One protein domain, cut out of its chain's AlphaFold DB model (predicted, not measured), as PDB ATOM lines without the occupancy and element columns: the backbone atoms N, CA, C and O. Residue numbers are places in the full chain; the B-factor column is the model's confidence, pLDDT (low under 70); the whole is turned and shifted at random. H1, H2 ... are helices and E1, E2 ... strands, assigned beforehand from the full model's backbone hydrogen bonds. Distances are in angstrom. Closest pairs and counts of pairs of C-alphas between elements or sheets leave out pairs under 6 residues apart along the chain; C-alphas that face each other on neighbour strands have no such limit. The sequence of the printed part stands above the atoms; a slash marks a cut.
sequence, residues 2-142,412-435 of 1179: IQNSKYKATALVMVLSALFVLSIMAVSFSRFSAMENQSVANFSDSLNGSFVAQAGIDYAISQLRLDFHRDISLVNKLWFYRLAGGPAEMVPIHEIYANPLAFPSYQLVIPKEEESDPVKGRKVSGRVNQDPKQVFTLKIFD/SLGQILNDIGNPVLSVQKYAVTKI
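Overview. This is residues 2 to 142 and 412 to 435 of the 1179 residues of the protein "Pilus assembly PilX N-terminal domain-containing protein" of Candidatus Brocadiae bacterium (UniProt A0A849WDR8). A strongly twisted antiparallel sheet, order E1 E2 E3 E4, curls round residues 42 to 65 of one very long helix, H1, in a compact body; residues 2 to 41 of H1 stick out as a free arm. The 165 printed residues, class mixed, run H1 E1 E2 E3 E4, extended, with a radius of gyration of the C-alphas of 27.0 A and spans of 103 by 35 by 30 A.

Arrangement. Hairpin E1, residues 126 to 128, and E2, 131 to 142, has N 128 and O 134 at 2.9 A. E3, 412 to 417, pairs with E2, N 415 and O 135 at 2.8 A, and forms a hairpin with E4, 423 to 434, N 427 and O 414 at 2.8 A. H1, residues 2 to 67, is on one face, giving two layers, helix and sheet; its closest C-alphas to E3 are Ala 53 and Gly 414, 4.0 A. In H1, 60 of 62 O i to N i+4 pairs are within hydrogen-bond range.

Along the chain. H1 begins at C-alpha 2 (164.921, 87.961, 120.279) and spans 96.9 A; E2 spans 29.7 A, bending 68 degrees at residue 134; E4 spans 31.1 A, ending at C-alpha 434 (136.365, 153.272, 61.712).

Size, cuts and confidence. Residues 143 to 411 are cut out, a gap of 14.7 A between C-alphas 142 and 412. H1 to E1 is a long link, residues 68 to 125. Residues 2 to 3, 84 to 89 and 115 have pLDDT under 70.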
ATOM      1  N   ILE A   2     164.293  86.835 121.021       52.38
ATOM      2  CA  ILE A   2     164.921  87.961 120.279       52.38
ATOM      3  C   ILE A   2     164.551  88.065 118.778       52.38
ATOM      4  O   ILE A   2     164.305  89.165 118.298       52.38
ATOM      5  N   GLN A   3     164.441  86.967 118.019       62.38
ATOM      6  CA  GLN A   3     164.007  87.052 116.607       62.38
ATOM      7  C   GLN A   3     162.617  87.695 116.439       62.38
ATOM      8  O   GLN A   3     162.391  88.441 115.490       62.38
ATOM      9  N   ASN A   4     161.703  87.471 117.386       73.62
ATOM     10  CA  ASN A   4     160.324  87.947 117.300       73.62
ATOM     11  C   ASN A   4     160.190  89.464 117.552       73.62
ATOM     12  O   ASN A   4     159.176  90.051 117.185       73.62
ATOM     13  N   SER A   5     161.203  90.126 118.135       73.62
ATOM     14  CA  SER A   5     161.246  91.597 118.175       73.62
ATOM     15  C   SER A   5     161.743  92.190 116.855       73.62
ATOM     16  O   SER A   5     161.220  93.220 116.439       73.62
ATOM     17  N   LYS A   6     162.671  91.521 116.149       81.44
ATOM     18  CA  LYS A   6     163.149  91.971 114.829       81.44
ATOM     19  C   LYS A   6     162.013  92.030 113.805       81.44
ATOM     20  O   LYS A   6     161.805  93.085 113.220       81.44
ATOM     21  N   TYR A   7     161.225  90.961 113.657       85.94
ATOM     22  CA  TYR A   7     160.082  90.962 112.729       85.94
ATOM     23  C   TYR A   7     159.048  92.048 113.061       85.94
ATOM     24  O   TYR A   7     158.562  92.722 112.155       85.94
ATOM     25  N   LYS A   8     158.763  92.285 114.351       86.69
ATOM     26  CA  LYS A   8     157.875  93.378 114.784       86.69
ATOM     27  C   LYS A   8     158.447  94.763 114.468       86.69
ATOM     28  O   LYS A   8     157.696  95.623 114.027       86.69
ATOM     29  N   ALA A   9     159.754  94.972 114.640       87.38
ATOM     30  CA  ALA A   9     160.411  96.226 114.276       87.38
ATOM     31  C   ALA A   9     160.388  96.464 112.754       87.38
ATOM     32  O   ALA A   9     160.037  97.557 112.321       87.38
ATOM     33  N   THR A  10     160.679  95.447 111.937       90.31
ATOM     34  CA  THR A  10     160.606  95.553 110.468       90.31
ATOM     35  C   THR A  10     159.180  95.822 109.985       90.31
ATOM     36  O   THR A  10     158.986  96.684 109.133       90.31
ATOM     37  N   ALA A  11     158.175  95.149 110.557       91.75
ATOM     38  CA  ALA A  11     156.769  95.401 110.242       91.75
ATOM     39  C   ALA A  11     156.331  96.820 110.650       91.75
ATOM     40  O   ALA A  11     155.676  97.502 109.865       91.75
ATOM     41  N   LEU A  12     156.740  97.295 111.835       92.75
ATOM     42  CA  LEU A  12     156.468  98.661 112.286       92.75
ATOM     43  C   LEU A  12     157.085  99.694 111.335       92.75
ATOM     44  O   LEU A  12     156.385 100.605 110.911       92.75
ATOM     45  N   VAL A  13     158.358  99.532 110.958       93.56
ATOM     46  CA  VAL A  13     159.034 100.421 109.997       93.56
ATOM     47  C   VAL A  13     158.325 100.403 108.642       93.56
ATOM     48  O   VAL A  13     158.069 101.468 108.096       93.56
ATOM     49  N   MET A  14     157.933  99.233 108.129       95.06
ATOM     50  CA  MET A  14     157.209  99.126 106.855       95.06
ATOM     51  C   MET A  14     155.855  99.854 106.890       95.06
ATOM     52  O   MET A  14     155.543 100.602 105.965       95.06
ATOM     53  N   VAL A  15     155.077  99.697 107.968       96.31
ATOM     54  CA  VAL A  15     153.807 100.419 108.163       96.31
ATOM     55  C   VAL A  15     154.040 101.925 108.299       96.31
ATOM     56  O   VAL A  15     153.315 102.711 107.694       96.31
ATOM     57  N   LEU A  16     155.063 102.347 109.043       95.44
ATOM     58  CA  LEU A  16     155.359 103.762 109.275       95.44
ATOM     59  C   LEU A  16     155.871 104.443 107.992       95.44
ATOM     60  O   LEU A  16     155.439 105.550 107.680       95.44
ATOM     61  N   SER A  17     156.681 103.756 107.180       95.25
ATOM     62  CA  SER A  17     157.055 104.197 105.829       95.25
ATOM     63  C   SER A  17     155.855 104.266 104.879       95.25
ATOM     64  O   SER A  17     155.739 105.239 104.137       95.25
ATOM     65  N   ALA A  18     154.936 103.296 104.915       96.19
ATOM     66  CA  ALA A  18     153.721 103.333 104.096       96.19
ATOM     67  C   ALA A  18     152.803 104.507 104.483       96.19
ATOM     68  O   ALA A  18     152.357 105.252 103.613       96.19
ATOM     69  N   LEU A  19     152.583 104.734 105.784       96.44
ATOM     70  CA  LEU A  19     151.830 105.885 106.295       96.44
ATOM     71  C   LEU A  19     152.507 107.219 105.950       96.44
ATOM     72  O   LEU A  19     151.817 108.179 105.609       96.44
ATOM     73  N   PHE A  20     153.839 107.287 105.986       96.88
ATOM     74  CA  PHE A  20     154.609 108.468 105.588       96.88
ATOM     75  C   PHE A  20     154.457 108.777 104.091       96.88
ATOM     76  O   PHE A  20     154.155 109.915 103.735       96.88
ATOM     77  N   VAL A  21     154.565 107.768 103.217       97.00
ATOM     78  CA  VAL A  21     154.330 107.922 101.769       97.00
ATOM     79  C   VAL A  21     152.888 108.347 101.484       97.00
ATOM     80  O   VAL A  21     152.682 109.310 100.750       97.00
ATOM     81  N   LEU A  22     151.891 107.713 102.113       96.88
ATOM     82  CA  LEU A  22     150.482 108.104 101.970       96.88
ATOM     83  C   LEU A  22     150.225 109.538 102.461       96.88
ATOM     84  O   LEU A  22     149.489 110.279 101.814       96.88
ATOM     85  N   SER A  23     150.872 109.959 103.551       97.56
ATOM     86  CA  SER A  23     150.779 111.334 104.065       97.56
ATOM     87  C   SER A  23     151.390 112.347 103.090       97.56
ATOM     88  O   SER A  23     150.781 113.383 102.821       97.56
ATOM     89  N   ILE A  24     152.554 112.041 102.502       97.38
ATOM     90  CA  ILE A  24     153.177 112.874 101.463       97.38
ATOM     91  C   ILE A  24     152.303 112.939 100.208       97.38
ATOM     92  O   ILE A  24     152.145 114.025  99.649       97.38
ATOM     93  N   MET A  25     151.710 111.823  99.776       96.94
ATOM     94  CA  MET A  25     150.802 111.802  98.625       96.94
ATOM     95  C   MET A  25     149.537 112.624  98.888       96.94
ATOM     96  O   MET A  25     149.152 113.411  98.029       96.94
ATOM     97  N   ALA A  26     148.934 112.520 100.077       97.50
ATOM     98  CA  ALA A  26     147.757 113.304 100.450       97.50
ATOM     99  C   ALA A  26     148.051 114.816 100.512       97.50
ATOM    100  O   ALA A  26     147.286 115.616  99.972       97.50
ATOM    101  N   VAL A  27     149.181 115.216 101.109       97.31
ATOM    102  CA  VAL A  27     149.608 116.625 101.155       97.31
ATOM    103  C   VAL A  27     149.963 117.139  99.758       97.31
ATOM    104  O   VAL A  27     149.529 118.229  99.392       97.31
ATOM    105  N   SER A  28     150.696 116.360  98.957       96.81
ATOM    106  CA  SER A  28     151.025 116.714  97.569       96.81
ATOM    107  C   SER A  28     149.764 116.892  96.726       96.81
ATOM    108  O   SER A  28     149.611 117.930  96.094       96.81
ATOM    109  N   PHE A  29     148.831 115.935  96.763       97.62
ATOM    110  CA  PHE A  29     147.562 116.010  96.033       97.62
ATOM    111  C   PHE A  29     146.737 117.232  96.457       97.62
ATOM    112  O   PHE A  29     146.324 118.018  95.612       97.62
ATOM    113  N   SER A  30     146.588 117.466  97.767       97.31
ATOM    114  CA  SER A  30     145.896 118.651  98.292       97.31
ATOM    115  C   SER A  30     146.536 119.967  97.826       97.31
ATOM    116  O   SER A  30     145.819 120.914  97.505       97.31
ATOM    117  N   ARG A  31     147.874 120.032  97.740       96.56
ATOM    118  CA  ARG A  31     148.594 121.202  97.215       96.56
ATOM    119  C   ARG A  31     148.447 121.356  95.703       96.56
ATOM    120  O   ARG A  31     148.210 122.478  95.264       96.56
ATOM    121  N   PHE A  32     148.522 120.271  94.930       97.12
ATOM    122  CA  PHE A  32     148.295 120.309  93.483       97.12
ATOM    123  C   PHE A  32     146.875 120.774  93.160       97.12
ATOM    124  O   PHE A  32     146.738 121.784  92.484       97.12
ATOM    125  N   SER A  33     145.833 120.170  93.740       97.38
ATOM    126  CA  SER A  33     144.450 120.603  93.490       97.38
ATOM    127  C   SER A  33     144.173 122.038  93.957       97.38
ATOM    128  O   SER A  33     143.378 122.741  93.340       97.38
ATOM    129  N   ALA A  34     144.848 122.525  95.006       95.62
ATOM    130  CA  ALA A  34     144.775 123.940  95.384       95.62
ATOM    131  C   ALA A  34     145.423 124.861  94.330       95.62
ATOM    132  O   ALA A  34     144.840 125.887  93.982       95.62
ATOM    133  N   MET A  35     146.588 124.486  93.790       96.56
ATOM    134  CA  MET A  35     147.266 125.230  92.719       96.56
ATOM    135  C   MET A  35     146.514 125.161  91.383       96.56
ATOM    136  O   MET A  35     146.462 126.160  90.670       96.56
ATOM    137  N   GLU A  36     145.901 124.026  91.051       96.75
ATOM    138  CA  GLU A  36     145.045 123.852  89.873       96.75
ATOM    139  C   GLU A  36     143.797 124.731  89.985       96.75
ATOM    140  O   GLU A  36     143.549 125.542  89.096       96.75
ATOM    141  N   ASN A  37     143.076 124.672  91.112       96.00
ATOM    142  CA  ASN A  37     141.913 125.530  91.359       96.00
ATOM    143  C   ASN A  37     142.276 127.023  91.315       96.00
ATOM    144  O   ASN A  37     141.545 127.809  90.716       96.00
ATOM    145  N   GLN A  38     143.420 127.425  91.884       95.12
ATOM    146  CA  GLN A  38     143.902 128.806  91.790       95.12
ATOM    147  C   GLN A  38     144.282 129.190  90.349       95.12
ATOM    148  O   GLN A  38     144.015 130.310  89.924       95.12
ATOM    149  N   SER A  39     144.859 128.271  89.572       94.75
ATOM    150  CA  SER A  39     145.199 128.508  88.161       94.75
ATOM    151  C   SER A  39     143.948 128.653  87.290       94.75
ATOM    152  O   SER A  39     143.896 129.536  86.437       94.75
ATOM    153  N   VAL A  40     142.918 127.837  87.540       96.25
ATOM    154  CA  VAL A  40     141.604 127.927  86.883       96.25
ATOM    155  C   VAL A  40     140.885 129.222  87.266       96.25
ATOM    156  O   VAL A  40     140.345 129.883  86.382       96.25
ATOM    157  N   ALA A  41     140.928 129.634  88.538       93.31
ATOM    158  CA  ALA A  41     140.385 130.917  88.984       93.31
ATOM    159  C   ALA A  41     141.091 132.095  88.290       93.31
ATOM    160  O   ALA A  41     140.437 132.867  87.596       93.31
ATOM    161  N   ASN A  42     142.427 132.157  88.354       93.12
ATOM    162  CA  ASN A  42     143.229 133.187  87.682       93.12
ATOM    163  C   ASN A  42     142.958 133.250  86.163       93.12
ATOM    164  O   ASN A  42     142.949 134.331  85.576       93.12
ATOM    165  N   PHE A  43     142.747 132.102  85.510       96.12
ATOM    166  CA  PHE A  43     142.406 132.031  84.087       96.12
ATOM    167  C   PHE A  43     140.979 132.524  83.802       96.12
ATOM    168  O   PHE A  43     140.782 133.307  82.872       96.12
ATOM    169  N   SER A  44     140.001 132.119  84.617       96.31
ATOM    170  CA  SER A  44     138.612 132.586  84.535       96.31
ATOM    171  C   SER A  44     138.521 134.101  84.738       96.31
ATOM    172  O   SER A  44     137.910 134.797  83.931       96.31
ATOM    173  N   ASP A  45     139.217 134.634  85.743       94.06
ATOM    174  CA  ASP A  45     139.292 136.073  85.992       94.06
ATOM    175  C   ASP A  45     139.970 136.797  84.824       94.06
ATOM    176  O   ASP A  45     139.446 137.800  84.348       94.06
ATOM    177  N   SER A  46     141.078 136.266  84.290       95.75
ATOM    178  CA  SER A  46     141.751 136.807  83.096       95.75
ATOM    179  C   SER A  46     140.814 136.900  81.881       95.75
ATOM    180  O   SER A  46     140.780 137.927  81.193       95.75
ATOM    181  N   LEU A  47     139.983 135.875  81.651       96.75
ATOM    182  CA  LEU A  47     138.932 135.911  80.632       96.75
ATOM    183  C   LEU A  47     137.849 136.949  80.959       96.75
ATOM    184  O   LEU A  47     137.508 137.745  80.087       96.75
ATOM    185  N   ASN A  48     137.362 137.011  82.200       96.19
ATOM    186  CA  ASN A  48     136.369 137.996  82.634       96.19
ATOM    187  C   ASN A  48     136.877 139.434  82.442       96.19
ATOM    188  O   ASN A  48     136.205 140.242  81.805       96.19
ATOM    189  N   GLY A  49     138.103 139.748  82.870       96.44
ATOM    190  CA  GLY A  49     138.744 141.044  82.627       96.44
ATOM    191  C   GLY A  49     138.918 141.352  81.135       96.44
ATOM    192  O   GLY A  49     138.716 142.488  80.708       96.44
ATOM    193  N   SER A  50     139.214 140.337  80.314       97.75
ATOM    194  CA  SER A  50     139.269 140.451  78.849       97.75
ATOM    195  C   SER A  50     137.893 140.725  78.219       97.75
ATOM    196  O   SER A  50     137.810 141.484  77.246       97.75
ATOM    197  N   PHE A  51     136.807 140.173  78.769       97.75
ATOM    198  CA  PHE A  51     135.434 140.482  78.356       97.75
ATOM    199  C   PHE A  51     134.991 141.878  78.821       97.75
ATOM    200  O   PHE A  51     134.445 142.624  78.015       97.75
ATOM    201  N   VAL A  52     135.307 142.292  80.053       97.88
ATOM    202  CA  VAL A  52     135.041 143.658  80.552       97.88
ATOM    203  C   VAL A  52     135.788 144.702  79.711       97.88
ATOM    204  O   VAL A  52     135.203 145.699  79.286       97.88
ATOM    205  N   ALA A  53     137.056 144.444  79.369       97.94
ATOM    206  CA  ALA A  53     137.819 145.291  78.454       97.94
ATOM    207  C   ALA A  53     137.210 145.329  77.036       97.94
ATOM    208  O   ALA A  53     137.254 146.376  76.390       97.94
ATOM    209  N   GLN A  54     136.620 144.224  76.558       98.06
ATOM    210  CA  GLN A  54     135.910 144.185  75.273       98.06
ATOM    211  C   GLN A  54     134.635 145.027  75.303       98.06
ATOM    212  O   GLN A  54     134.458 145.880  74.440       98.06
ATOM    213  N   ALA A  55     133.803 144.846  76.331       97.75
ATOM    214  CA  ALA A  55     132.564 145.595  76.511       97.75
ATOM    215  C   ALA A  55     132.816 147.112  76.521       97.75
ATOM    216  O   ALA A  55     132.036 147.863  75.942       97.75
ATOM    217  N   GLY A  56     133.944 147.563  77.085       97.81
ATOM    218  CA  GLY A  56     134.375 148.958  76.991       97.81
ATOM    219  C   GLY A  56     134.670 149.438  75.559       97.81
ATOM    220  O   GLY A  56     134.301 150.559  75.213       97.81
ATOM    221  N   ILE A  57     135.281 148.609  74.703       98.12
ATOM    222  CA  ILE A  57     135.513 148.938  73.281       98.12
ATOM    223  C   ILE A  57     134.184 148.991  72.521       98.12
ATOM    224  O   ILE A  57     133.945 149.930  71.763       98.12
ATOM    225  N   ASP A  58     133.304 148.021  72.749       97.88
ATOM    226  CA  ASP A  58     132.022 147.922  72.050       97.88
ATOM    227  C   ASP A  58     131.073 149.066  72.473       97.88
ATOM    228  O   ASP A  58     130.388 149.666  71.637       97.88
ATOM    229  N   TYR A  59     131.111 149.455  73.754       97.38
ATOM    230  CA  TYR A  59     130.469 150.658  74.291       97.38
ATOM    231  C   TYR A  59     131.044 151.937  73.666       97.38
ATOM    232  O   TYR A  59     130.282 152.776  73.191       97.38
ATOM    233  N   ALA A  60     132.373 152.069  73.594       97.06
ATOM    234  CA  ALA A  60     133.032 153.219  72.977       97.06
ATOM    235  C   ALA A  60     132.647 153.383  71.497       97.06
ATOM    236  O   ALA A  60     132.296 154.480  71.075       97.06
ATOM    237  N   ILE A  61     132.639 152.296  70.718       97.12
ATOM    238  CA  ILE A  61     132.184 152.297  69.317       97.12
ATOM    239  C   ILE A  61     130.715 152.726  69.218       97.12
ATOM    240  O   ILE A  61     130.354 153.476  68.311       97.12
ATOM    241  N   SER A  62     129.869 152.267  70.141       96.19
ATOM    242  CA  SER A  62     128.442 152.601  70.161       96.19
ATOM    243  C   SER A  62     128.200 154.078  70.485       96.19
ATOM    244  O   SER A  62     127.436 154.730  69.778       96.19
ATOM    245  N   GLN A  63     128.894 154.632  71.483       95.50
ATOM    246  CA  GLN A  63     128.769 156.048  71.843       95.50
ATOM    247  C   GLN A  63     129.377 156.976  70.781       95.50
ATOM    248  O   GLN A  63     128.731 157.948  70.401       95.50
ATOM    249  N   LEU A  64     130.539 156.641  70.201       95.25
ATOM    250  CA  LEU A  64     131.127 157.422  69.100       95.25
ATOM    251  C   LEU A  64     130.194 157.463  67.879       95.25
ATOM    252  O   LEU A  64     130.097 158.486  67.205       95.25
ATOM    253  N   ARG A  65     129.476 156.365  67.596       94.62
ATOM    254  CA  ARG A  65     128.436 156.347  66.557       94.62
ATOM    255  C   ARG A  65     127.260 157.261  66.890       94.62
ATOM    256  O   ARG A  65     126.733 157.863  65.968       94.62
ATOM    257  N   LEU A  66     126.851 157.365  68.155       92.62
ATOM    258  CA  LEU A  66     125.752 158.241  68.576       92.62
ATOM    259  C   LEU A  66     126.150 159.724  68.550       92.62
ATOM    260  O   LEU A  66     125.400 160.526  67.996       92.62
ATOM    261  N   ASP A  67     127.332 160.072  69.075       91.25
ATOM    262  CA  ASP A  67     127.881 161.436  69.050       91.25
ATOM    263  C   ASP A  67     127.980 161.959  67.603       91.25
ATOM    264  O   ASP A  67     127.414 162.999  67.262       91.25
ATOM    265  N   PHE A  68     128.638 161.198  66.720       91.94
ATOM    266  CA  PHE A  68     128.896 161.609  65.336       91.94
ATOM    267  C   PHE A  68     127.769 161.279  64.343       91.94
ATOM    268  O   PHE A  68     127.917 161.543  63.151       91.94
ATOM    269  N   HIS A  69     126.626 160.743  64.791       89.06
ATOM    270  CA  HIS A  69     125.468 160.528  63.911       89.06
ATOM    271  C   HIS A  69     124.860 161.850  63.417       89.06
ATOM    272  O   HIS A  69     124.314 161.893  62.314       89.06
ATOM    273  N   ARG A  70     124.930 162.913  64.231       82.00
ATOM    274  CA  ARG A  70     124.292 164.208  63.940       82.00
ATOM    275  C   ARG A  70     125.242 165.239  63.338       82.00
ATOM    276  O   ARG A  70     124.846 165.941  62.417       82.00
ATOM    277  N   ASP A  71     126.453 165.351  63.875       85.69
ATOM    278  CA  ASP A  71     127.414 166.386  63.494       85.69
ATOM    279  C   ASP A  71     128.848 165.913  63.787       85.69
ATOM    280  O   ASP A  71     129.200 165.607  64.927       85.69
ATOM    281  N   ILE A  72     129.683 165.851  62.745       86.25
ATOM    282  CA  ILE A  72     131.092 165.437  62.848       86.25
ATOM    283  C   ILE A  72     131.994 166.506  63.486       86.25
ATOM    284  O   ILE A  72     133.097 166.186  63.925       86.25
ATOM    285  N   SER A  73     131.538 167.761  63.571       83.31
ATOM    286  CA  SER A  73     132.277 168.881  64.167       83.31
ATOM    287  C   SER A  73     132.197 168.940  65.698       83.31
ATOM    288  O   SER A  73     132.958 169.680  66.327       83.31
ATOM    289  N   LEU A  74     131.336 168.125  66.324       77.81
ATOM    290  CA  LEU A  74     131.173 168.065  67.779       77.81
ATOM    291  C   LEU A  74     132.353 167.364  68.473       77.81
ATOM    292  O   LEU A  74     132.283 166.213  68.917       77.81
ATOM    293  N   VAL A  75     133.443 168.112  68.662       74.00
ATOM    294  CA  VAL A  75     134.549 167.754  69.566       74.00
ATOM    295  C   VAL A  75     134.094 167.930  71.023       74.00
ATOM    296  O   VAL A  75     134.475 168.856  71.740       74.00
ATOM    297  N   ASN A  76     133.201 167.039  71.455       72.44
ATOM    298  CA  ASN A  76     132.630 167.022  72.793       72.44
ATOM    299  C   ASN A  76     133.673 166.578  73.838       72.44
ATOM    300  O   ASN A  76     134.400 165.598  73.663       72.44
ATOM    301  N   LYS A  77     133.683 167.252  74.993       72.44
ATOM    302  CA  LYS A  77     134.558 166.980  76.150       72.44
ATOM    303  C   LYS A  77     134.283 165.629  76.842       72.44
ATOM    304  O   LYS A  77     134.955 165.319  77.827       72.44
ATOM    305  N   LEU A  78     133.292 164.862  76.378       87.25
ATOM    306  CA  LEU A  78     132.958 163.529  76.889       87.25
ATOM    307  C   LEU A  78     133.819 162.429  76.260       87.25
ATOM    308  O   LEU A  78     134.500 161.719  76.992       87.25
ATOM    309  N   TRP A  79     133.818 162.273  74.932       90.56
ATOM    310  CA  TRP A  79     134.495 161.145  74.276       90.56
ATOM    311  C   TRP A  79     136.027 161.260  74.293       90.56
ATOM    312  O   TRP A  79     136.727 160.251  74.232       90.56
ATOM    313  N   PHE A  80     136.563 162.474  74.411       86.69
ATOM    314  CA  PHE A  80     137.990 162.749  74.247       86.69
ATOM    315  C   PHE A  80     138.826 162.561  75.531       86.69
ATOM    316  O   PHE A  80     138.499 163.118  76.581       86.69
ATOM    317  N   TYR A  81     139.936 161.815  75.442       87.56
ATOM    318  CA  TYR A  81     140.826 161.503  76.572       87.56
ATOM    319  C   TYR A  81     141.715 162.696  76.969       87.56
ATOM    320  O   TYR A  81     142.626 163.081  76.230       87.56
ATOM    321  N   ARG A  82     141.474 163.297  78.146       82.62
ATOM    322  CA  ARG A  82     141.965 164.656  78.456       82.62
ATOM    323  C   ARG A  82     142.554 164.858  79.847       82.62
ATOM    324  O   ARG A  82     142.047 164.339  80.829       82.62
ATOM    325  N   LEU A  83     143.601 165.673  79.932       78.25
ATOM    326  CA  LEU A  83     144.037 166.382  81.134       78.25
ATOM    327  C   LEU A  83     143.184 167.648  81.338       78.25
ATOM    328  O   LEU A  83     142.560 168.173  80.412       78.25
ATOM    329  N   ALA A  84     143.213 168.205  82.546       64.19
ATOM    330  CA  ALA A  84     142.836 169.590  82.793       64.19
ATOM    331  C   ALA A  84     143.793 170.517  82.014       64.19
ATOM    332  O   ALA A  84     144.910 170.767  82.457       64.19
ATOM    333  N   GLY A  85     143.368 170.971  80.829       54.47
ATOM    334  CA  GLY A  85     144.139 171.854  79.944       54.47
ATOM    335  C   GLY A  85     144.422 171.319  78.529       54.47
ATOM    336  O   GLY A  85     144.849 172.087  77.671       54.47
ATOM    337  N   GLY A  86     144.189 170.033  78.240       58.56
ATOM    338  CA  GLY A  86     144.536 169.425  76.942       58.56
ATOM    339  C   GLY A  86     144.333 167.904  76.917       58.56
ATOM    340  O   GLY A  86     143.706 167.380  77.828       58.56
ATOM    341  N   PRO A  87     144.818 167.160  75.911       59.88
ATOM    342  CA  PRO A  87     144.794 165.691  75.920       59.88
ATOM    343  C   PRO A  87     145.769 165.078  76.943       59.88
ATOM    344  O   PRO A  87     146.743 165.713  77.343       59.88
ATOM    345  N   ALA A  88     145.515 163.838  77.376       63.38
ATOM    346  CA  ALA A  88     146.259 163.166  78.456       63.38
ATOM    347  C   ALA A  88     147.413 162.243  77.988       63.38
ATOM    348  O   ALA A  88     147.613 161.160  78.536       63.38
ATOM    349  N   GLU A  89     148.188 162.682  76.995       67.69
ATOM    350  CA  GLU A  89     149.081 161.838  76.167       67.69
ATOM    351  C   GLU A  89     150.301 161.207  76.880       67.69
ATOM    352  O   GLU A  89     150.969 160.345  76.318       67.69
ATOM    353  N   MET A  90     150.573 161.578  78.136       72.81
ATOM    354  CA  MET A  90     151.615 160.959  78.976       72.81
ATOM    355  C   MET A  90     151.068 160.028  80.065       72.81
ATOM    356  O   MET A  90     151.849 159.333  80.703       72.81
ATOM    357  N   VAL A  91     149.754 160.018  80.329       82.75
ATOM    358  CA  VAL A  91     149.177 159.273  81.463       82.75
ATOM    359  C   VAL A  91     148.765 157.867  81.003       82.75
ATOM    360  O   VAL A  91     147.852 157.744  80.165       82.75
ATOM    361  N   PRO A  92     149.381 156.791  81.537       86.25
ATOM    362  CA  PRO A  92     148.949 155.426  81.272       86.25
ATOM    363  C   PRO A  92     147.515 155.213  81.756       86.25
ATOM    364  O   PRO A  92     147.119 155.687  82.820       86.25
ATOM    365  N   ILE A  93     146.727 154.441  81.004       89.56
ATOM    366  CA  ILE A  93     145.309 154.208  81.325       89.56
ATOM    367  C   ILE A  93     145.105 153.520  82.690       89.56
ATOM    368  O   ILE A  93     144.035 153.629  83.278       89.56
ATOM    369  N   HIS A  94     146.130 152.844  83.218       89.94
ATOM    370  CA  HIS A  94     146.104 152.241  84.550       89.94
ATOM    371  C   HIS A  94     146.472 153.210  85.686       89.94
ATOM    372  O   HIS A  94     146.161 152.907  86.829       89.94
ATOM    373  N   GLU A  95     147.056 154.380  85.406       89.25
ATOM    374  CA  GLU A  95     147.404 155.397  86.418       89.25
ATOM    375  C   GLU A  95     146.337 156.494  86.569       89.25
ATOM    376  O   GLU A  95     146.365 157.275  87.520       89.25
ATOM    377  N   ILE A  96     145.362 156.566  85.656       86.25
ATOM    378  CA  ILE A  96     144.375 157.659  85.609       86.25
ATOM    379  C   ILE A  96     143.526 157.809  86.880       86.25
ATOM    380  O   ILE A  96     143.072 158.911  87.181       86.25
ATOM    381  N   TYR A  97     143.342 156.739  87.661       82.75
ATOM    382  CA  TYR A  97     142.642 156.823  88.946       82.75
ATOM    383  C   TYR A  97     143.440 157.605  90.005       82.75
ATOM    384  O   TYR A  97     142.838 158.170  90.913       82.75
ATOM    385  N   ALA A  98     144.772 157.642  89.894       85.75
ATOM    386  CA  ALA A  98     145.663 158.373  90.793       85.75
ATOM    387  C   ALA A  98     145.971 159.793  90.289       85.75
ATOM    388  O   ALA A  98     146.279 160.679  91.084       85.75
ATOM    389  N   ASN A  99     145.877 160.036  88.977       86.75
ATOM    390  CA  ASN A  99     146.156 161.347  88.398       86.75
ATOM    391  C   ASN A  99     144.964 162.317  88.602       86.75
ATOM    392  O   ASN A  99     143.889 162.106  88.026       86.75
ATOM    393  N   PRO A 100     145.112 163.421  89.364       85.12
ATOM    394  CA  PRO A 100     144.001 164.329  89.644       85.12
ATOM    395  C   PRO A 100     143.546 165.113  88.407       85.12
ATOM    396  O   PRO A 100     142.366 165.452  88.314       85.12
ATOM    397  N   LEU A 101     144.431 165.334  87.429       86.25
ATOM    398  CA  LEU A 101     144.168 166.157  86.247       86.25
ATOM    399  C   LEU A 101     143.608 165.366  85.057       86.25
ATOM    400  O   LEU A 101     142.966 165.971  84.209       86.25
ATOM    401  N   ALA A 102     143.851 164.058  84.949       87.69
ATOM    402  CA  ALA A 102     143.407 163.254  83.805       87.69
ATOM    403  C   ALA A 102     141.952 162.768  83.950       87.69
ATOM    404  O   ALA A 102     141.519 162.414  85.044       87.69
ATOM    405  N   PHE A 103     141.199 162.727  82.853       90.38
ATOM    406  CA  PHE A 103     139.792 162.332  82.771       90.38
ATOM    407  C   PHE A 103     139.618 161.306  81.635       90.38
ATOM    408  O   PHE A 103     140.044 161.582  80.507       90.38
ATOM    409  N   PRO A 104     139.034 160.122  81.904       93.69
ATOM    410  CA  PRO A 104     138.852 159.093  80.892       93.69
ATOM    411  C   PRO A 104     137.737 159.461  79.912       93.69
ATOM    412  O   PRO A 104     136.809 160.204  80.238       93.69
ATOM    413  N   SER A 105     137.807 158.880  78.717       94.62
ATOM    414  CA  SER A 105     136.754 158.985  77.709       94.62
ATOM    415  C   SER A 105     135.434 158.436  78.254       94.62
ATOM    416  O   SER A 105     135.411 157.362  78.852       94.62
ATOM    417  N   TYR A 106     134.336 159.161  78.047       95.06
ATOM    418  CA  TYR A 106     133.004 158.859  78.578       95.06
ATOM    419  C   TYR A 106     132.993 158.592  80.093       95.06
ATOM    420  O   TYR A 106     132.386 157.621  80.536       95.06
ATOM    421  N   GLN A 107     133.683 159.417  80.893       94.31
ATOM    422  CA  GLN A 107     133.716 159.239  82.348       94.31
ATOM    423  C   GLN A 107     132.300 159.141  82.949       94.31
ATOM    424  O   GLN A 107     131.482 160.048  82.790       94.31
ATOM    425  N   LEU A 108     132.056 158.075  83.710       92.56
ATOM    426  CA  LEU A 108     130.827 157.880  84.468       92.56
ATOM    427  C   LEU A 108     130.768 158.869  85.644       92.56
ATOM    428  O   LEU A 108     131.682 158.930  86.471       92.56
ATOM    429  N   VAL A 109     129.672 159.625  85.739       89.94
ATOM    430  CA  VAL A 109     129.379 160.469  86.905       89.94
ATOM    431  C   VAL A 109     128.765 159.588  87.990       89.94
ATOM    432  O   VAL A 109     127.590 159.241  87.927       89.94
ATOM    433  N   ILE A 110     129.576 159.206  88.976       85.50
ATOM    434  CA  ILE A 110     129.138 158.415  90.132       85.50
ATOM    435  C   ILE A 110     128.453 159.359  91.142       85.50
ATOM    436  O   ILE A 110     129.083 160.340  91.557       85.50
ATOM    437  N   PRO A 111     127.191 159.111  91.549       85.06
ATOM    438  CA  PRO A 111     126.510 159.926  92.552       85.06
ATOM    439  C   PRO A 111     127.236 159.903  93.901       85.06
ATOM    440  O   PRO A 111     127.727 158.865  94.341       85.06
ATOM    441  N   LYS A 112     127.254 161.038  94.615       81.81
ATOM    442  CA  LYS A 112     127.889 161.134  95.948       81.81
ATOM    443  C   LYS A 112     127.250 160.218  97.000       81.81
ATOM    444  O   LYS A 112     127.896 159.909  97.995       81.81
ATOM    445  N   GLU A 113     126.000 159.826  96.778       83.56
ATOM    446  CA  GLU A 113     125.171 159.031  97.690       83.56
ATOM    447  C   GLU A 113     125.490 157.526  97.643       83.56
ATOM    448  O   GLU A 113     125.116 156.800  98.561       83.56
ATOM    449  N   GLU A 114     126.237 157.051  96.634       81.88
ATOM    450  CA  GLU A 114     126.740 155.669  96.560       81.88
ATOM    451  C   GLU A 114     127.918 155.457  97.544       81.88
ATOM    452  O   GLU A 114     129.048 155.143  97.168       81.88
ATOM    453  N   GLU A 115     127.679 155.678  98.843       69.75
ATOM    454  CA  GLU A 115     128.717 155.720  99.882       69.75
ATOM    455  C   GLU A 115     129.528 154.421 100.007       69.75
ATOM    456  O   GLU A 115     130.705 154.490 100.370       69.75
ATOM    457  N   SER A 116     128.902 153.280  99.699       82.44
ATOM    458  CA  SER A 116     129.449 151.919  99.768       82.44
ATOM    459  C   SER A 116     129.996 151.385  98.439       82.44
ATOM    460  O   SER A 116     130.287 150.194  98.344       82.44
ATOM    461  N   ASP A 117     130.073 152.205  97.391       84.81
ATOM    462  CA  ASP A 117     130.457 151.728  96.064       84.81
ATOM    463  C   ASP A 117     131.989 151.593  95.906       84.81
ATOM    464  O   ASP A 117     132.718 152.557  96.156       84.81
ATOM    465  N   PRO A 118     132.513 150.438  95.444       86.38
ATOM    466  CA  PRO A 118     133.953 150.212  95.254       86.38
ATOM    467  C   PRO A 118     134.590 151.104  94.170       86.38
ATOM    468  O   PRO A 118     135.811 151.119  94.014       86.38
ATOM    469  N   VAL A 119     133.797 151.860  93.410       87.19
ATOM    470  CA  VAL A 119     134.260 152.809  92.392       87.19
ATOM    471  C   VAL A 119     134.251 154.257  92.906       87.19
ATOM    472  O   VAL A 119     134.740 155.152  92.217       87.19
ATOM    473  N   LYS A 120     133.772 154.519  94.131       84.44
ATOM    474  CA  LYS A 120     133.715 155.857  94.742       84.44
ATOM    475  C   LYS A 120     135.082 156.557  94.709       84.44
ATOM    476  O   LYS A 120     136.059 156.104  95.299       84.44
ATOM    477  N   GLY A 121     135.152 157.679  93.994       83.38
ATOM    478  CA  GLY A 121     136.380 158.459  93.788       83.38
ATOM    479  C   GLY A 121     137.310 157.955  92.671       83.38
ATOM    480  O   GLY A 121     138.202 158.699  92.265       83.38
ATOM    481  N   ARG A 122     137.098 156.752  92.116       86.56
ATOM    482  CA  ARG A 122     137.812 156.282  90.916       86.56
ATOM    483  C   ARG A 122     137.238 156.961  89.669       86.56
ATOM    484  O   ARG A 122     136.033 157.167  89.545       86.56
ATOM    485  N   LYS A 123     138.102 157.250  88.695       91.69
ATOM    486  CA  LYS A 123     137.702 157.742  87.370       91.69
ATOM    487  C   LYS A 123     137.577 156.556  86.410       91.69
ATOM    488  O   LYS A 123     138.591 156.032  85.953       91.69
ATOM    489  N   VAL A 124     136.346 156.131  86.128       93.62
ATOM    490  CA  VAL A 124     136.024 155.038  85.187       93.62
ATOM    491  C   VAL A 124     135.066 155.514  84.099       93.62
ATOM    492  O   VAL A 124     134.465 156.579  84.231       93.62
ATOM    493  N   SER A 125     134.892 154.716  83.048       95.62
ATOM    494  CA  SER A 125     133.989 155.014  81.926       95.62
ATOM    495  C   SER A 125     132.674 154.230  81.969       95.62
ATOM    496  O   SER A 125     131.694 154.641  81.357       95.62
ATOM    497  N   GLY A 126     132.625 153.108  82.691       95.38
ATOM    498  CA  GLY A 126     131.395 152.337  82.863       95.38
ATOM    499  C   GLY A 126     131.540 151.111  83.765       95.38
ATOM    500  O   GLY A 126     132.646 150.730  84.153       95.38
ATOM    501  N   ARG A 127     130.391 150.508  84.086       95.38
ATOM    502  CA  ARG A 127     130.218 149.240  84.820       95.38
ATOM    503  C   ARG A 127     129.594 148.205  83.869       95.38
ATOM    504  O   ARG A 127     128.753 148.574  83.048       95.38
ATOM    505  N   VAL A 128     129.958 146.928  83.974       94.31
ATOM    506  CA  VAL A 128     129.349 145.831  83.192       94.31
ATOM    507  C   VAL A 128     128.225 145.180  84.000       94.31
ATOM    508  O   VAL A 128     128.391 144.916  85.184       94.31
ATOM    509  N   ASN A 129     127.069 144.923  83.376       88.12
ATOM    510  CA  ASN A 129     125.903 144.270  83.999       88.12
ATOM    511  C   ASN A 129     125.434 144.895  85.335       88.12
ATOM    512  O   ASN A 129     124.864 144.201  86.170       88.12
ATOM    513  N   GLN A 130     125.677 146.198  85.532       85.94
ATOM    514  CA  GLN A 130     125.474 146.930  86.796       85.94
ATOM    515  C   GLN A 130     126.321 146.439  87.991       85.94
ATOM    516  O   GLN A 130     126.190 146.998  89.077       85.94
ATOM    517  N   ASP A 131     127.232 145.475  87.813       92.69
ATOM    518  CA  ASP A 131     128.163 145.044  88.861       92.69
ATOM    519  C   ASP A 131     129.216 146.145  89.104       92.69
ATOM    520  O   ASP A 131     130.024 146.431  88.211       92.69
ATOM    521  N   PRO A 132     129.257 146.773  90.295       91.31
ATOM    522  CA  PRO A 132     130.218 147.831  90.576       91.31
ATOM    523  C   PRO A 132     131.657 147.311  90.697       91.31
ATOM    524  O   PRO A 132     132.597 148.105  90.657       91.31
ATOM    525  N   LYS A 133     131.867 145.992  90.801       94.88
ATOM    526  CA  LYS A 133     133.202 145.382  90.807       94.88
ATOM    527  C   LYS A 133     133.784 145.219  89.404       94.88
ATOM    528  O   LYS A 133     134.999 145.096  89.282       94.88
ATOM    529  N   GLN A 134     132.959 145.225  88.355       96.44
ATOM    530  CA  GLN A 134     133.389 145.023  86.967       96.44
ATOM    531  C   GLN A 134     133.342 146.341  86.194       96.44
ATOM    532  O   GLN A 134     132.347 146.681  85.551       96.44
ATOM    533  N   VAL A 135     134.443 147.090  86.257       96.75
ATOM    534  CA  VAL A 135     134.564 148.420  85.641       96.75
ATOM    535  C   VAL A 135     135.438 148.396  84.398       96.75
ATOM    536  O   VAL A 135     136.414 147.648  84.323       96.75
ATOM    537  N   PHE A 136     135.142 149.278  83.447       97.62
ATOM    538  CA  PHE A 136     136.061 149.602  82.361       97.62
ATOM    539  C   PHE A 136     136.379 151.099  82.330       97.62
ATOM    540  O   PHE A 136     135.529 151.952  82.601       97.62
ATOM    541  N   THR A 137     137.616 151.412  81.960       97.19
ATOM    542  CA  THR A 137     138.110 152.780  81.771       97.19
ATOM    543  C   THR A 137     138.633 152.932  80.349       97.19
ATOM    544  O   THR A 137     139.331 152.047  79.852       97.19
ATOM    545  N   LEU A 138     138.285 154.037  79.689       97.00
ATOM    546  CA  LEU A 138     138.544 154.268  78.269       97.00
ATOM    547  C   LEU A 138     139.509 155.427  78.020       97.00
ATOM    548  O   LEU A 138     139.480 156.462  78.688       97.00
ATOM    549  N   LYS A 139     140.316 155.244  76.978       95.69
ATOM    550  CA  LYS A 139     141.237 156.219  76.398       95.69
ATOM    551  C   LYS A 139     141.049 156.181  74.887       95.69
ATOM    552  O   LYS A 139     141.499 155.239  74.234       95.69
ATOM    553  N   ILE A 140     140.314 157.160  74.365       95.94
ATOM    554  CA  ILE A 140     139.986 157.297  72.943       95.94
ATOM    555  C   ILE A 140     140.760 158.482  72.365       95.94
ATOM    556  O   ILE A 140     140.632 159.605  72.861       95.94
ATOM    557  N   PHE A 141     141.494 158.230  71.282       95.00
ATOM    558  CA  PHE A 141     142.036 159.262  70.404       95.00
ATOM    559  C   PHE A 141     141.365 159.219  69.032       95.00
ATOM    560  O   PHE A 141     141.075 158.157  68.487       95.00
ATOM    561  N   ASP A 142     141.164 160.398  68.466       95.25
ATOM    562  CA  ASP A 142     140.930 160.620  67.041       95.25
ATOM    563  C   ASP A 142     142.280 160.470  66.320       95.25
ATOM    564  O   ASP A 142     143.254 161.088  66.744       95.25
ATOM    565  N   SER A 412     141.038 150.289  76.096       97.88
ATOM    566  CA  SER A 412     140.091 149.932  77.152       97.88
ATOM    567  C   SER A 412     140.801 149.116  78.224       97.88
ATOM    568  O   SER A 412     141.462 148.123  77.914       97.88
ATOM    569  N   LEU A 413     140.680 149.541  79.479       97.81
ATOM    570  CA  LEU A 413     141.196 148.842  80.648       97.81
ATOM    571  C   LEU A 413     140.016 148.268  81.432       97.81
ATOM    572  O   LEU A 413     139.331 149.008  82.134       97.81
ATOM    573  N   GLY A 414     139.787 146.962  81.314       97.69
ATOM    574  CA  GLY A 414     138.843 146.245  82.168       97.69
ATOM    575  C   GLY A 414     139.498 145.905  83.502       97.69
ATOM    576  O   GLY A 414     140.613 145.380  83.519       97.69
ATOM    577  N   GLN A 415     138.833 146.199  84.617       97.06
ATOM    578  CA  GLN A 415     139.309 145.885  85.966       97.06
ATOM    579  C   GLN A 415     138.245 145.097  86.735       97.06
ATOM    580  O   GLN A 415     137.057 145.407  86.654       97.06
ATOM    581  N   ILE A 416     138.695 144.111  87.514       96.44
ATOM    582  CA  ILE A 416     137.872 143.440  88.527       96.44
ATOM    583  C   ILE A 416     138.330 143.969  89.884       96.44
ATOM    584  O   ILE A 416     139.510 143.843  90.226       96.44
ATOM    585  N   LEU A 417     137.427 144.601  90.629       95.75
ATOM    586  CA  LEU A 417     137.692 145.210  91.932       95.75
ATOM    587  C   LEU A 417     137.282 144.276  93.079       95.75
ATOM    588  O   LEU A 417     136.347 143.486  92.953       95.75
ATOM    589  N   ASN A 418     137.949 144.397  94.227       94.62
ATOM    590  CA  ASN A 418     137.455 143.835  95.486       94.62
ATOM    591  C   ASN A 418     136.470 144.792  96.182       94.62
ATOM    592  O   ASN A 418     136.240 145.912  95.728       94.62
ATOM    593  N   ASP A 419     135.923 144.369  97.324       93.06
ATOM    594  CA  ASP A 419     134.935 145.136  98.105       93.06
ATOM    595  C   ASP A 419     135.471 146.471  98.666       93.06
ATOM    596  O   ASP A 419     134.699 147.305  99.123       93.06
ATOM    597  N   ILE A 420     136.792 146.684  98.620       91.44
ATOM    598  CA  ILE A 420     137.485 147.912  99.051       91.44
ATOM    599  C   ILE A 420     137.763 148.834  97.838       91.44
ATOM    600  O   ILE A 420     138.319 149.918  97.985       91.44
ATOM    601  N   GLY A 421     137.407 148.419  96.616       89.94
ATOM    602  CA  GLY A 421     137.662 149.184  95.392       89.94
ATOM    603  C   GLY A 421     139.075 149.053  94.822       89.94
ATOM    604  O   GLY A 421     139.442 149.781  93.895       89.94
ATOM    605  N   ASN A 422     139.885 148.126  95.343       92.81
ATOM    606  CA  ASN A 422     141.220 147.845  94.817       92.81
ATOM    607  C   ASN A 422     141.143 146.844  93.651       92.81
ATOM    608  O   ASN A 422     140.398 145.866  93.755       92.81
ATOM    609  N   PRO A 423     141.909 147.037  92.560       93.94
ATOM    610  CA  PRO A 423     141.906 146.113  91.433       93.94
ATOM    611  C   PRO A 423     142.591 144.796  91.817       93.94
ATOM    612  O   PRO A 423     143.783 144.767  92.113       93.94
ATOM    613  N   VAL A 424     141.830 143.702  91.782       95.06
ATOM    614  CA  VAL A 424     142.336 142.321  91.880       95.06
ATOM    615  C   VAL A 424     142.978 141.911  90.556       95.06
ATOM    616  O   VAL A 424     144.015 141.255  90.531       95.06
ATOM    617  N   LEU A 425     142.376 142.352  89.449       96.00
ATOM    618  CA  LEU A 425     142.853 142.136  88.091       96.00
ATOM    619  C   LEU A 425     142.726 143.423  87.272       96.00
ATOM    620  O   LEU A 425     141.843 144.253  87.505       96.00
ATOM    621  N   SER A 426     143.585 143.583  86.268       96.50
ATOM    622  CA  SER A 426     143.406 144.566  85.198       96.50
ATOM    623  C   SER A 426     143.892 144.006  83.862       96.50
ATOM    624  O   SER A 426     144.994 143.469  83.781       96.50
ATOM    625  N   VAL A 427     143.074 144.138  82.817       97.50
ATOM    626  CA  VAL A 427     143.359 143.671  81.453       97.50
ATOM    627  C   VAL A 427     143.169 144.834  80.488       97.50
ATOM    628  O   VAL A 427     142.099 145.439  80.434       97.50
ATOM    629  N   GLN A 428     144.207 145.154  79.715       97.19
ATOM    630  CA  GLN A 428     144.166 146.216  78.711       97.19
ATOM    631  C   GLN A 428     143.960 145.626  77.311       97.19
ATOM    632  O   GLN A 428     144.693 144.731  76.893       97.19
ATOM    633  N   LYS A 429     143.000 146.176  76.566       97.50
ATOM    634  CA  LYS A 429     142.810 145.950  75.130       97.50
ATOM    635  C   LYS A 429     143.003 147.246  74.347       97.50
ATOM    636  O   LYS A 429     142.811 148.340  74.875       97.50
ATOM    637  N   TYR A 430     143.372 147.100  73.082       96.44
ATOM    638  CA  TYR A 430     143.553 148.180  72.117       96.44
ATOM    639  C   TYR A 430     142.883 147.780  70.801       96.44
ATOM    640  O   TYR A 430     143.069 146.653  70.339       96.44
ATOM    641  N   ALA A 431     142.132 148.696  70.200       97.50
ATOM    642  CA  ALA A 431     141.533 148.537  68.882       97.50
ATOM    643  C   ALA A 431     141.642 149.844  68.090       97.50
ATOM    644  O   ALA A 431     141.511 150.928  68.653       97.50
ATOM    645  N   VAL A 432     141.826 149.736  66.776       97.25
ATOM    646  CA  VAL A 432     141.612 150.852  65.845       97.25
ATOM    647  C   VAL A 432     140.289 150.595  65.144       97.25
ATOM    648  O   VAL A 432     140.075 149.505  64.614       97.25
ATOM    649  N   THR A 433     139.384 151.567  65.176       96.75
ATOM    650  CA  THR A 433     138.029 151.439  64.633       96.75
ATOM    651  C   THR A 433     137.725 152.561  63.653       96.75
ATOM    652  O   THR A 433     138.227 153.674  63.804       96.75
ATOM    653  N   LYS A 434     136.878 152.279  62.659       95.69
ATOM    654  CA  LYS A 434     136.365 153.272  61.712       95.69
ATOM    655  C   LYS A 434     134.864 153.434  61.947       95.69
ATOM    656  O   LYS A 434     134.083 152.513  61.710       95.69
ATOM    657  N   ILE A 435     134.486 154.587  62.489       95.88
ATOM    658  CA  ILE A 435     133.118 154.937  62.885       95.88
ATOM    659  C   ILE A 435     132.330 155.443  61.671       95.88
ATOM    660  O   ILE A 435     131.190 155.028  61.471       95.88
TER     661      ILE A 435